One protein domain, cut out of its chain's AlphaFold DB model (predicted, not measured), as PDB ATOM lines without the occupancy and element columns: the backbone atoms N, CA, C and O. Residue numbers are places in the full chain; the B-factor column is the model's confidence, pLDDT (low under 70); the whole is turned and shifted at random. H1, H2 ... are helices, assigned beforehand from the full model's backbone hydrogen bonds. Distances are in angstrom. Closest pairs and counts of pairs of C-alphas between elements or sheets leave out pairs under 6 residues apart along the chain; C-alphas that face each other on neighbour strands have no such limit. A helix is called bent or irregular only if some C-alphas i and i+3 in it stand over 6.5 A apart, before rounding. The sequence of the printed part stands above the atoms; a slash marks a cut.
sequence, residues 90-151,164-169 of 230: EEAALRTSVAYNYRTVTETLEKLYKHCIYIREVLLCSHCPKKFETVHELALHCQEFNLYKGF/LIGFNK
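This is residues 90 to 151 and 164 to 169 of the 230 residues of the protein "C2H2-type domain-containing protein" of Candida tenuis (strain ATCC 10573 / BCRC 21748 / CBS 615 / JCM 9827 / NBRC 10315 / NRRL Y-1498 / VKM Y-70) (UniProt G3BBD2). A long helix, H1, bent but running nearly straight, has a shorter helix, H2, folded back side by side with its later part; a long loop, residues 114 to 134, joins them. The 68 printed residues, with two named helices and no named strand, are all helix by class. The whole is compact, radius of gyration of the C-alphas 12.2 A, spanning 37 by 27 by 17 A.

H1, residues 90 to 113, begins with C-alpha 90 at (-27.192, 2.192, -38.181). By its hydrogen bonds it was assigned as one helix, but it is bent: C-alphas 102 and 105 are 6.5 A apart. Its arms are H1a, residues 90 to 102, 17.2 A long, and H1b, residues 105 to 113, 11.2 A. Residues 123 to 124 pair antiparallel with 131 to 132. H2, residues 135 to 144, 14.3 A, ends with C-alpha 144 at (-36.287, 10.092, -27.892).

H1b and H2 form a helical hairpin and touch, closest C-alphas Thr 106 and Ala 139, 6.8 A, at a shallow tilt of 20 degrees, opposite ways. H1a touches H2 with residues 98 to 102 alone, closest C-alphas Tyr 102 and Gln 143, 6.5 A. In H1a, H1b and H2 every O i to N i+4 pair is within hydrogen-bond range.

The C-alphas farthest apart, Glu 90 and His 115, are 37.4 A apart. The link from H1 to H2 is long. Residues 152 to 163 are not printed; C-alphas 151 and 164 are 9.5 A apart. Residues 94 to 103 and 115 have pLDDT under 70.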
ATOM      1  N   GLU A  90     -26.226   2.681 -39.175       73.00
ATOM      2  CA  GLU A  90     -27.192   2.192 -38.181       73.00
ATOM      3  C   GLU A  90     -27.670   3.312 -37.251       73.00
ATOM      4  O   GLU A  90     -28.860   3.385 -36.944       73.00
ATOM      5  N   GLU A  91     -26.787   4.230 -36.845       73.75
ATOM      6  CA  GLU A  91     -27.189   5.436 -36.114       73.75
ATOM      7  C   GLU A  91     -28.091   6.345 -36.952       73.75
ATOM      8  O   GLU A  91     -29.091   6.842 -36.437       73.75
ATOM      9  N   ALA A  92     -27.793   6.544 -38.239       72.25
ATOM     10  CA  ALA A  92     -28.618   7.357 -39.132       72.25
ATOM     11  C   ALA A  92     -29.996   6.721 -39.394       72.25
ATOM     12  O   ALA A  92     -31.015   7.416 -39.360       72.25
ATOM     13  N   ALA A  93     -30.058   5.403 -39.600       70.12
ATOM     14  CA  ALA A  93     -31.308   4.663 -39.766       70.12
ATOM     15  C   ALA A  93     -32.149   4.658 -38.480       70.12
ATOM     16  O   ALA A  93     -33.368   4.861 -38.523       70.12
ATOM     17  N   LEU A  94     -31.509   4.506 -37.315       67.31
ATOM     18  CA  LEU A  94     -32.185   4.634 -36.028       67.31
ATOM     19  C   LEU A  94     -32.700   6.060 -35.820       67.31
ATOM     20  O   LEU A  94     -33.866   6.231 -35.488       67.31
ATOM     21  N   ARG A  95     -31.892   7.091 -36.092       65.00
ATOM     22  CA  ARG A  95     -32.339   8.493 -36.030       65.00
ATOM     23  C   ARG A  95     -33.518   8.754 -36.960       65.00
ATOM     24  O   ARG A  95     -34.457   9.419 -36.550       65.00
ATOM     25  N   THR A  96     -33.512   8.197 -38.169       64.38
ATOM     26  CA  THR A  96     -34.593   8.375 -39.155       64.38
ATOM     27  C   THR A  96     -35.882   7.665 -38.726       64.38
ATOM     28  O   THR A  96     -36.960   8.251 -38.782       64.38
ATOM     29  N   SER A  97     -35.794   6.424 -38.237       60.94
ATOM     30  CA  SER A  97     -36.958   5.663 -37.750       60.94
ATOM     31  C   SER A  97     -37.525   6.205 -36.431       60.94
ATOM     32  O   SER A  97     -38.744   6.233 -36.241       60.94
ATOM     33  N   VAL A  98     -36.664   6.694 -35.535       57.00
ATOM     34  CA  VAL A  98     -37.068   7.431 -34.332       57.00
ATOM     35  C   VAL A  98     -37.696   8.766 -34.725       57.00
ATOM     36  O   VAL A  98     -38.749   9.082 -34.190       57.00
ATOM     37  N   ALA A  99     -37.149   9.498 -35.703       55.72
ATOM     38  CA  ALA A  99     -37.705  10.762 -36.201       55.72
ATOM     39  C   ALA A  99     -39.047  10.611 -36.945       55.72
ATOM     40  O   ALA A  99     -39.848  11.545 -36.975       55.72
ATOM     41  N   TYR A 100     -39.317   9.445 -37.535       53.88
ATOM     42  CA  TYR A 100     -40.626   9.113 -38.102       53.88
ATOM     43  C   TYR A 100     -41.657   8.819 -36.996       53.88
ATOM     44  O   TYR A 100     -42.774   9.324 -37.059       53.88
ATOM     45  N   ASN A 101     -41.270   8.093 -35.935       57.84
ATOM     46  CA  ASN A 101     -42.129   7.867 -34.759       57.84
ATOM     47  C   ASN A 101     -42.371   9.152 -33.945       57.84
ATOM     48  O   ASN A 101     -43.524   9.487 -33.713       57.84
ATOM     49  N   TYR A 102     -41.310   9.904 -33.613       51.81
ATOM     50  CA  TYR A 102     -41.199  11.310 -34.012       51.81
ATOM     51  C   TYR A 102     -42.488  12.117 -34.169       51.81
ATOM     52  O   TYR A 102     -43.078  12.689 -33.262       51.81
ATOM     53  N   ARG A 103     -42.901  12.147 -35.427       59.84
ATOM     54  CA  ARG A 103     -44.061  12.868 -35.904       59.84
ATOM     55  C   ARG A 103     -45.352  12.280 -35.354       59.84
ATOM     56  O   ARG A 103     -46.170  13.023 -34.841       59.84
ATOM     57  N   THR A 104     -45.518  10.959 -35.335       74.25
ATOM     58  CA  THR A 104     -46.839  10.373 -35.073       74.25
ATOM     59  C   THR A 104     -47.351  10.612 -33.655       74.25
ATOM     60  O   THR A 104     -48.519  10.965 -33.504       74.25
ATOM     61  N   VAL A 105     -46.534  10.457 -32.607       76.25
ATOM     62  CA  VAL A 105     -47.038  10.600 -31.227       76.25
ATOM     63  C   VAL A 105     -47.259  12.061 -30.867       76.25
ATOM     64  O   VAL A 105     -48.294  12.383 -30.286       76.25
ATOM     65  N   THR A 106     -46.338  12.955 -31.219       76.38
ATOM     66  CA  THR A 106     -46.465  14.380 -30.890       76.38
ATOM     67  C   THR A 106     -47.542  15.052 -31.731       76.38
ATOM     68  O   THR A 106     -48.369  15.756 -31.165       76.38
ATOM     69  N   GLU A 107     -47.648  14.737 -33.026       80.31
ATOM     70  CA  GLU A 107     -48.752  15.210 -33.875       80.31
ATOM     71  C   GLU A 107     -50.097  14.678 -33.368       80.31
ATOM     72  O   GLU A 107     -51.083  15.413 -33.325       80.31
ATOM     73  N   THR A 108     -50.154  13.416 -32.921       81.50
ATOM     74  CA  THR A 108     -51.369  12.867 -32.296       81.50
ATOM     75  C   THR A 108     -51.696  13.609 -31.004       81.50
ATOM     76  O   THR A 108     -52.863  13.915 -30.759       81.50
ATOM     77  N   LEU A 109     -50.689  13.934 -30.186       83.12
ATOM     78  CA  LEU A 109     -50.892  14.692 -28.956       83.12
ATOM     79  C   LEU A 109     -51.426  16.098 -29.227       83.12
ATOM     80  O   LEU A 109     -52.398  16.517 -28.601       83.12
ATOM     81  N   GLU A 110     -50.830  16.808 -30.175       83.06
ATOM     82  CA  GLU A 110     -51.259  18.145 -30.582       83.06
ATOM     83  C   GLU A 110     -52.658  18.139 -31.195       83.06
ATOM     84  O   GLU A 110     -53.454  19.039 -30.922       83.06
ATOM     85  N   LYS A 111     -52.987  17.110 -31.981       82.56
ATOM     86  CA  LYS A 111     -54.288  16.979 -32.637       82.56
ATOM     87  C   LYS A 111     -55.405  16.630 -31.656       82.56
ATOM     88  O   LYS A 111     -56.488  17.199 -31.758       82.56
ATOM     89  N   LEU A 112     -55.165  15.694 -30.737       78.94
ATOM     90  CA  LEU A 112     -56.205  15.157 -29.850       78.94
ATOM     91  C   LEU A 112     -56.281  15.862 -28.492       78.94
ATOM     92  O   LEU A 112     -57.342  15.879 -27.875       78.94
ATOM     93  N   TYR A 113     -55.180  16.448 -28.017       80.44
ATOM     94  CA  TYR A 113     -55.057  16.948 -26.644       80.44
ATOM     95  C   TYR A 113     -54.547  18.391 -26.572       80.44
ATOM     96  O   TYR A 113     -53.970  18.787 -25.559       80.44
ATOM     97  N   LYS A 114     -54.781  19.198 -27.617       76.88
ATOM     98  CA  LYS A 114     -54.261  20.571 -27.788       76.88
ATOM     99  C   LYS A 114     -54.353  21.457 -26.537       76.88
ATOM    100  O   LYS A 114     -53.426  22.204 -26.243       76.88
ATOM    101  N   HIS A 115     -55.446  21.348 -25.782       69.62
ATOM    102  CA  HIS A 115     -55.691  22.144 -24.573       69.62
ATOM    103  C   HIS A 115     -54.989  21.610 -23.313       69.62
ATOM    104  O   HIS A 115     -54.763  22.363 -22.370       69.62
ATOM    105  N   CYS A 116     -54.614  20.330 -23.292       70.62
ATOM    106  CA  CYS A 116     -54.052  19.655 -22.122       70.62
ATOM    107  C   CYS A 116     -52.523  19.519 -22.179       70.62
ATOM    108  O   CYS A 116     -51.892  19.295 -21.147       70.62
ATOM    109  N   ILE A 117     -51.914  19.634 -23.364       77.50
ATOM    110  CA  ILE A 117     -50.484  19.336 -23.547       77.50
ATOM    111  C   ILE A 117     -49.540  20.448 -23.077       77.50
ATOM    112  O   ILE A 117     -48.394  20.164 -22.728       77.50
ATOM    113  N   TYR A 118     -50.040  21.685 -23.023       75.25
ATOM    114  CA  TYR A 118     -49.299  22.881 -22.609       75.25
ATOM    115  C   TYR A 118     -49.639  23.337 -21.185       75.25
ATOM    116  O   TYR A 118     -49.215  24.411 -20.759       75.25
ATOM    117  N   ILE A 119     -50.403  22.533 -20.437       74.75
ATOM    118  CA  ILE A 119     -50.654  22.805 -19.022       74.75
ATOM    119  C   ILE A 119     -49.317  22.719 -18.287       74.75
ATOM    120  O   ILE A 119     -48.651  21.684 -18.320       74.75
ATOM    121  N   ARG A 120     -48.947  23.825 -17.634       76.31
ATOM    122  CA  ARG A 120     -47.712  23.933 -16.862       76.31
ATOM    123  C   ARG A 120     -47.851  23.209 -15.533       76.31
ATOM    124  O   ARG A 120     -48.450  23.720 -14.589       76.31
ATOM    125  N   GLU A 121     -47.279  22.019 -15.464       80.00
ATOM    126  CA  GLU A 121     -47.188  21.220 -14.250       80.00
ATOM    127  C   GLU A 121     -45.846  20.494 -14.220       80.00
ATOM    128  O   GLU A 121     -45.326  20.088 -15.254       80.00
ATOM    129  N   VAL A 122     -45.281  20.308 -13.026       85.88
ATOM    130  CA  VAL A 122     -44.041  19.541 -12.883       85.88
ATOM    131  C   VAL A 122     -44.335  18.061 -13.121       85.88
ATOM    132  O   VAL A 122     -44.861  17.362 -12.252       85.88
ATOM    133  N   LEU A 123     -43.948  17.579 -14.296       88.12
ATOM    134  CA  LEU A 123     -44.061  16.187 -14.698       88.12
ATOM    135  C   LEU A 123     -42.718  15.484 -14.528       88.12
ATOM    136  O   LEU A 123     -41.662  16.037 -14.821       88.12
ATOM    137  N   LEU A 124     -42.761  14.242 -14.054       88.38
ATOM    138  CA  LEU A 124     -41.580  13.402 -13.885       88.38
ATOM    139  C   LEU A 124     -41.625  12.277 -14.908       88.38
ATOM    140  O   LEU A 124     -42.670  11.646 -15.086       88.38
ATOM    141  N   CYS A 125     -40.492  11.993 -15.543       88.81
ATOM    142  CA  CYS A 125     -40.376  10.775 -16.329       88.81
ATOM    143  C   CYS A 125     -40.296   9.564 -15.395       88.81
ATOM    144  O   CYS A 125     -39.563   9.568 -14.409       88.81
ATOM    145  N   SER A 126     -41.015   8.490 -15.716       83.69
ATOM    146  CA  SER A 126     -40.931   7.268 -14.917       83.69
ATOM    147  C   SER A 126     -39.642   6.465 -15.158       83.69
ATOM    148  O   SER A 126     -39.314   5.586 -14.364       83.69
ATOM    149  N   HIS A 127     -38.917   6.741 -16.248       85.31
ATOM    150  CA  HIS A 127     -37.649   6.091 -16.608       85.31
ATOM    151  C   HIS A 127     -36.421   6.777 -15.989       85.31
ATOM    152  O   HIS A 127     -35.457   6.100 -15.655       85.31
ATOM    153  N   CYS A 128     -36.437   8.103 -15.824       89.56
ATOM    154  CA  CYS A 128     -35.270   8.858 -15.363       89.56
ATOM    155  C   CYS A 128     -35.683  10.046 -14.475       89.56
ATOM    156  O   CYS A 128     -36.824  10.496 -14.560       89.56
ATOM    157  N   PRO A 129     -34.780  10.613 -13.654       91.38
ATOM    158  CA  PRO A 129     -35.120  11.678 -12.703       91.38
ATOM    159  C   PRO A 129     -35.375  13.058 -13.345       91.38
ATOM    160  O   PRO A 129     -35.484  14.056 -12.630       91.38
ATOM    161  N   LYS A 130     -35.454  13.144 -14.681       93.25
ATOM    162  CA  LYS A 130     -35.723  14.399 -15.394       93.25
ATOM    163  C   LYS A 130     -37.141  14.898 -15.111       93.25
ATOM    164  O   LYS A 130     -38.087  14.114 -14.975       93.25
ATOM    165  N   LYS A 131     -37.260  16.223 -15.050       93.75
ATOM    166  CA  LYS A 131     -38.515  16.950 -14.861       93.75
ATOM    167  C   LYS A 131     -38.856  17.719 -16.131       93.75
ATOM    168  O   LYS A 131     -37.946  18.168 -16.821       93.75
ATOM    169  N   PHE A 132     -40.143  17.877 -16.388       93.50
ATOM    170  CA  PHE A 132     -40.688  18.563 -17.556       93.50
ATOM    171  C   PHE A 132     -41.779  19.521 -17.096       93.50
ATOM    172  O   PHE A 132     -42.463  19.233 -16.109       93.50
ATOM    173  N   GLU A 133     -41.927  20.650 -17.779       90.94
ATOM    174  CA  GLU A 133     -42.949  21.647 -17.443       90.94
ATOM    175  C   GLU A 133     -44.256  21.395 -18.186       90.94
ATOM    176  O   GLU A 133     -45.315  21.843 -17.751       90.94
ATOM    177  N   THR A 134     -44.187  20.682 -19.308       90.38
ATOM    178  CA  THR A 134     -45.336  20.401 -20.164       90.38
ATOM    179  C   THR A 134     -45.414  18.921 -20.518       90.38
ATOM    180  O   THR A 134     -44.413  18.198 -20.564       90.38
ATOM    181  N   VAL A 135     -46.631  18.445 -20.795       90.12
ATOM    182  CA  VAL A 135     -46.851  17.071 -21.279       90.12
ATOM    183  C   VAL A 135     -46.184  16.883 -22.639       90.12
ATOM    184  O   VAL A 135     -45.673  15.802 -22.922       90.12
ATOM    185  N   HIS A 136     -46.161  17.939 -23.457       89.62
ATOM    186  CA  HIS A 136     -45.470  17.940 -24.737       89.62
ATOM    187  C   HIS A 136     -43.976  17.627 -24.570       89.62
ATOM    188  O   HIS A 136     -43.492  16.674 -25.172       89.62
ATOM    189  N   GLU A 137     -43.260  18.335 -23.690       91.12
ATOM    190  CA  GLU A 137     -41.841  18.064 -23.411       91.12
ATOM    191  C   GLU A 137     -41.594  16.639 -22.901       91.12
ATOM    192  O   GLU A 137     -40.665  15.967 -23.360       91.12
ATOM    193  N   LEU A 138     -42.440  16.149 -21.986       91.00
ATOM    194  CA  LEU A 138     -42.356  14.766 -21.513       91.00
ATOM    195  C   LEU A 138     -42.542  13.775 -22.669       91.00
ATOM    196  O   LEU A 138     -41.842  12.766 -22.729       91.00
ATOM    197  N   ALA A 139     -43.454  14.054 -23.597       89.25
ATOM    198  CA  ALA A 139     -43.660  13.221 -24.771       89.25
ATOM    199  C   ALA A 139     -42.443  13.242 -25.711       89.25
ATOM    200  O   ALA A 139     -41.989  12.184 -26.152       89.25
ATOM    201  N   LEU A 140     -41.836  14.405 -25.967       88.81
ATOM    202  CA  LEU A 140     -40.601  14.470 -26.762       88.81
ATOM    203  C   LEU A 140     -39.512  13.583 -26.150       88.81
ATOM    204  O   LEU A 140     -38.878  12.790 -26.846       88.81
ATOM    205  N   HIS A 141     -39.367  13.647 -24.828       90.81
ATOM    206  CA  HIS A 141     -38.442  12.798 -24.095       90.81
ATOM    207  C   HIS A 141     -38.807  11.309 -24.189       90.81
ATOM    208  O   HIS A 141     -37.965  10.481 -24.529       90.81
ATOM    209  N   CYS A 142     -40.061  10.928 -23.934       88.69
ATOM    210  CA  CYS A 142     -40.492   9.534 -24.056       88.69
ATOM    211  C   CYS A 142     -40.267   8.974 -25.463       88.69
ATOM    212  O   CYS A 142     -40.014   7.780 -25.614       88.69
ATOM    213  N   GLN A 143     -40.321   9.824 -26.481       86.81
ATOM    214  CA  GLN A 143     -40.072   9.455 -27.863       86.81
ATOM    215  C   GLN A 143     -38.600   9.245 -28.182       86.81
ATOM    216  O   GLN A 143     -38.256   8.237 -28.797       86.81
ATOM    217  N   GLU A 144     -37.743  10.165 -27.737       87.31
ATOM    218  CA  GLU A 144     -36.287  10.092 -27.892       87.31
ATOM    219  C   GLU A 144     -35.743   8.748 -27.384       87.31
ATOM    220  O   GLU A 144     -34.916   8.113 -28.034       87.31
ATOM    221  N   PHE A 145     -36.291   8.266 -26.265       86.81
ATOM    222  CA  PHE A 145     -35.916   6.994 -25.646       86.81
ATOM    223  C   PHE A 145     -36.849   5.824 -26.017       86.81
ATOM    224  O   PHE A 145     -36.705   4.729 -25.476       86.81
ATOM    225  N   ASN A 146     -37.807   6.029 -26.932       84.44
ATOM    226  CA  ASN A 146     -38.777   5.025 -27.395       84.44
ATOM    227  C   ASN A 146     -39.523   4.298 -26.246       84.44
ATOM    228  O   ASN A 146     -39.813   3.100 -26.302       84.44
ATOM    229  N   LEU A 147     -39.851   5.038 -25.184       85.81
ATOM    230  CA  LEU A 147     -40.426   4.515 -23.939       85.81
ATOM    231  C   LEU A 147     -41.883   4.065 -24.089       85.81
ATOM    232  O   LEU A 147     -42.346   3.218 -23.327       85.81
ATOM    233  N   TYR A 148     -42.607   4.570 -25.091       80.50
ATOM    234  CA  TYR A 148     -44.026   4.261 -25.303       80.50
ATOM    235  C   TYR A 148     -44.323   2.772 -25.458       80.50
ATOM    236  O   TYR A 148     -45.400   2.334 -25.046       80.50
ATOM    237  N   LYS A 149     -43.371   2.016 -26.024       75.88
ATOM    238  CA  LYS A 149     -43.458   0.559 -26.201       75.88
ATOM    239  C   LYS A 149     -43.247  -0.199 -24.889       75.88
ATOM    240  O   LYS A 149     -43.840  -1.251 -24.691       75.88
ATOM    241  N   GLY A 150     -42.411   0.337 -23.996       79.44
ATOM    242  CA  GLY A 150     -42.135  -0.255 -22.685       79.44
ATOM    243  C   GLY A 150     -43.163   0.122 -21.615       79.44
ATOM    244  O   GLY A 150     -43.322  -0.590 -20.624       79.44
ATOM    245  N   PHE A 151     -43.883   1.230 -21.797       87.25
ATOM    246  CA  PHE A 151     -44.883   1.707 -20.845       87.25
ATOM    247  C   PHE A 151     -46.190   0.924 -20.983       87.25
ATOM    248  O   PHE A 151     -47.058   1.261 -21.787       87.25
ATOM    249  N   LEU A 164     -51.782   7.787 -24.378       87.19
ATOM    250  CA  LEU A 164     -50.734   7.588 -25.376       87.19
ATOM    251  C   LEU A 164     -49.358   7.417 -24.715       87.19
ATOM    252  O   LEU A 164     -48.663   6.430 -24.972       87.19
ATOM    253  N   ILE A 165     -49.003   8.317 -23.788       89.88
ATOM    254  CA  ILE A 165     -47.692   8.301 -23.117       89.88
ATOM    255  C   ILE A 165     -47.546   7.057 -22.239       89.88
ATOM    256  O   ILE A 165     -46.705   6.195 -22.497       89.88
ATOM    257  N   GLY A 166     -48.433   6.896 -21.258       90.81
ATOM    258  CA  GLY A 166     -48.389   5.795 -20.303       90.81
ATOM    259  C   GLY A 166     -47.366   5.946 -19.184       90.81
ATOM    260  O   GLY A 166     -46.725   6.980 -19.024       90.81
ATOM    261  N   PHE A 167     -47.224   4.863 -18.423       91.19
ATOM    262  CA  PHE A 167     -46.361   4.734 -17.255       91.19
ATOM    263  C   PHE A 167     -45.643   3.378 -17.264       91.19
ATOM    264  O   PHE A 167     -46.165   2.382 -17.784       91.19
ATOM    265  N   ASN A 168     -44.467   3.311 -16.634       90.75
ATOM    266  CA  ASN A 168     -43.742   2.049 -16.444       90.75
ATOM    267  C   ASN A 168     -44.281   1.217 -15.268       90.75
ATOM    268  O   ASN A 168     -44.195  -0.006 -15.296       90.75
ATOM    269  N   LYS A 169     -44.854   1.867 -14.247       90.62
ATOM    270  CA  LYS A 169     -45.322   1.254 -13.004       90.62
ATOM    271  C   LYS A 169     -46.818   1.474 -12.838       90.62
ATOM    272  O   LYS A 169     -47.326   2.584 -12.995       90.62
TER     273      LYS A 169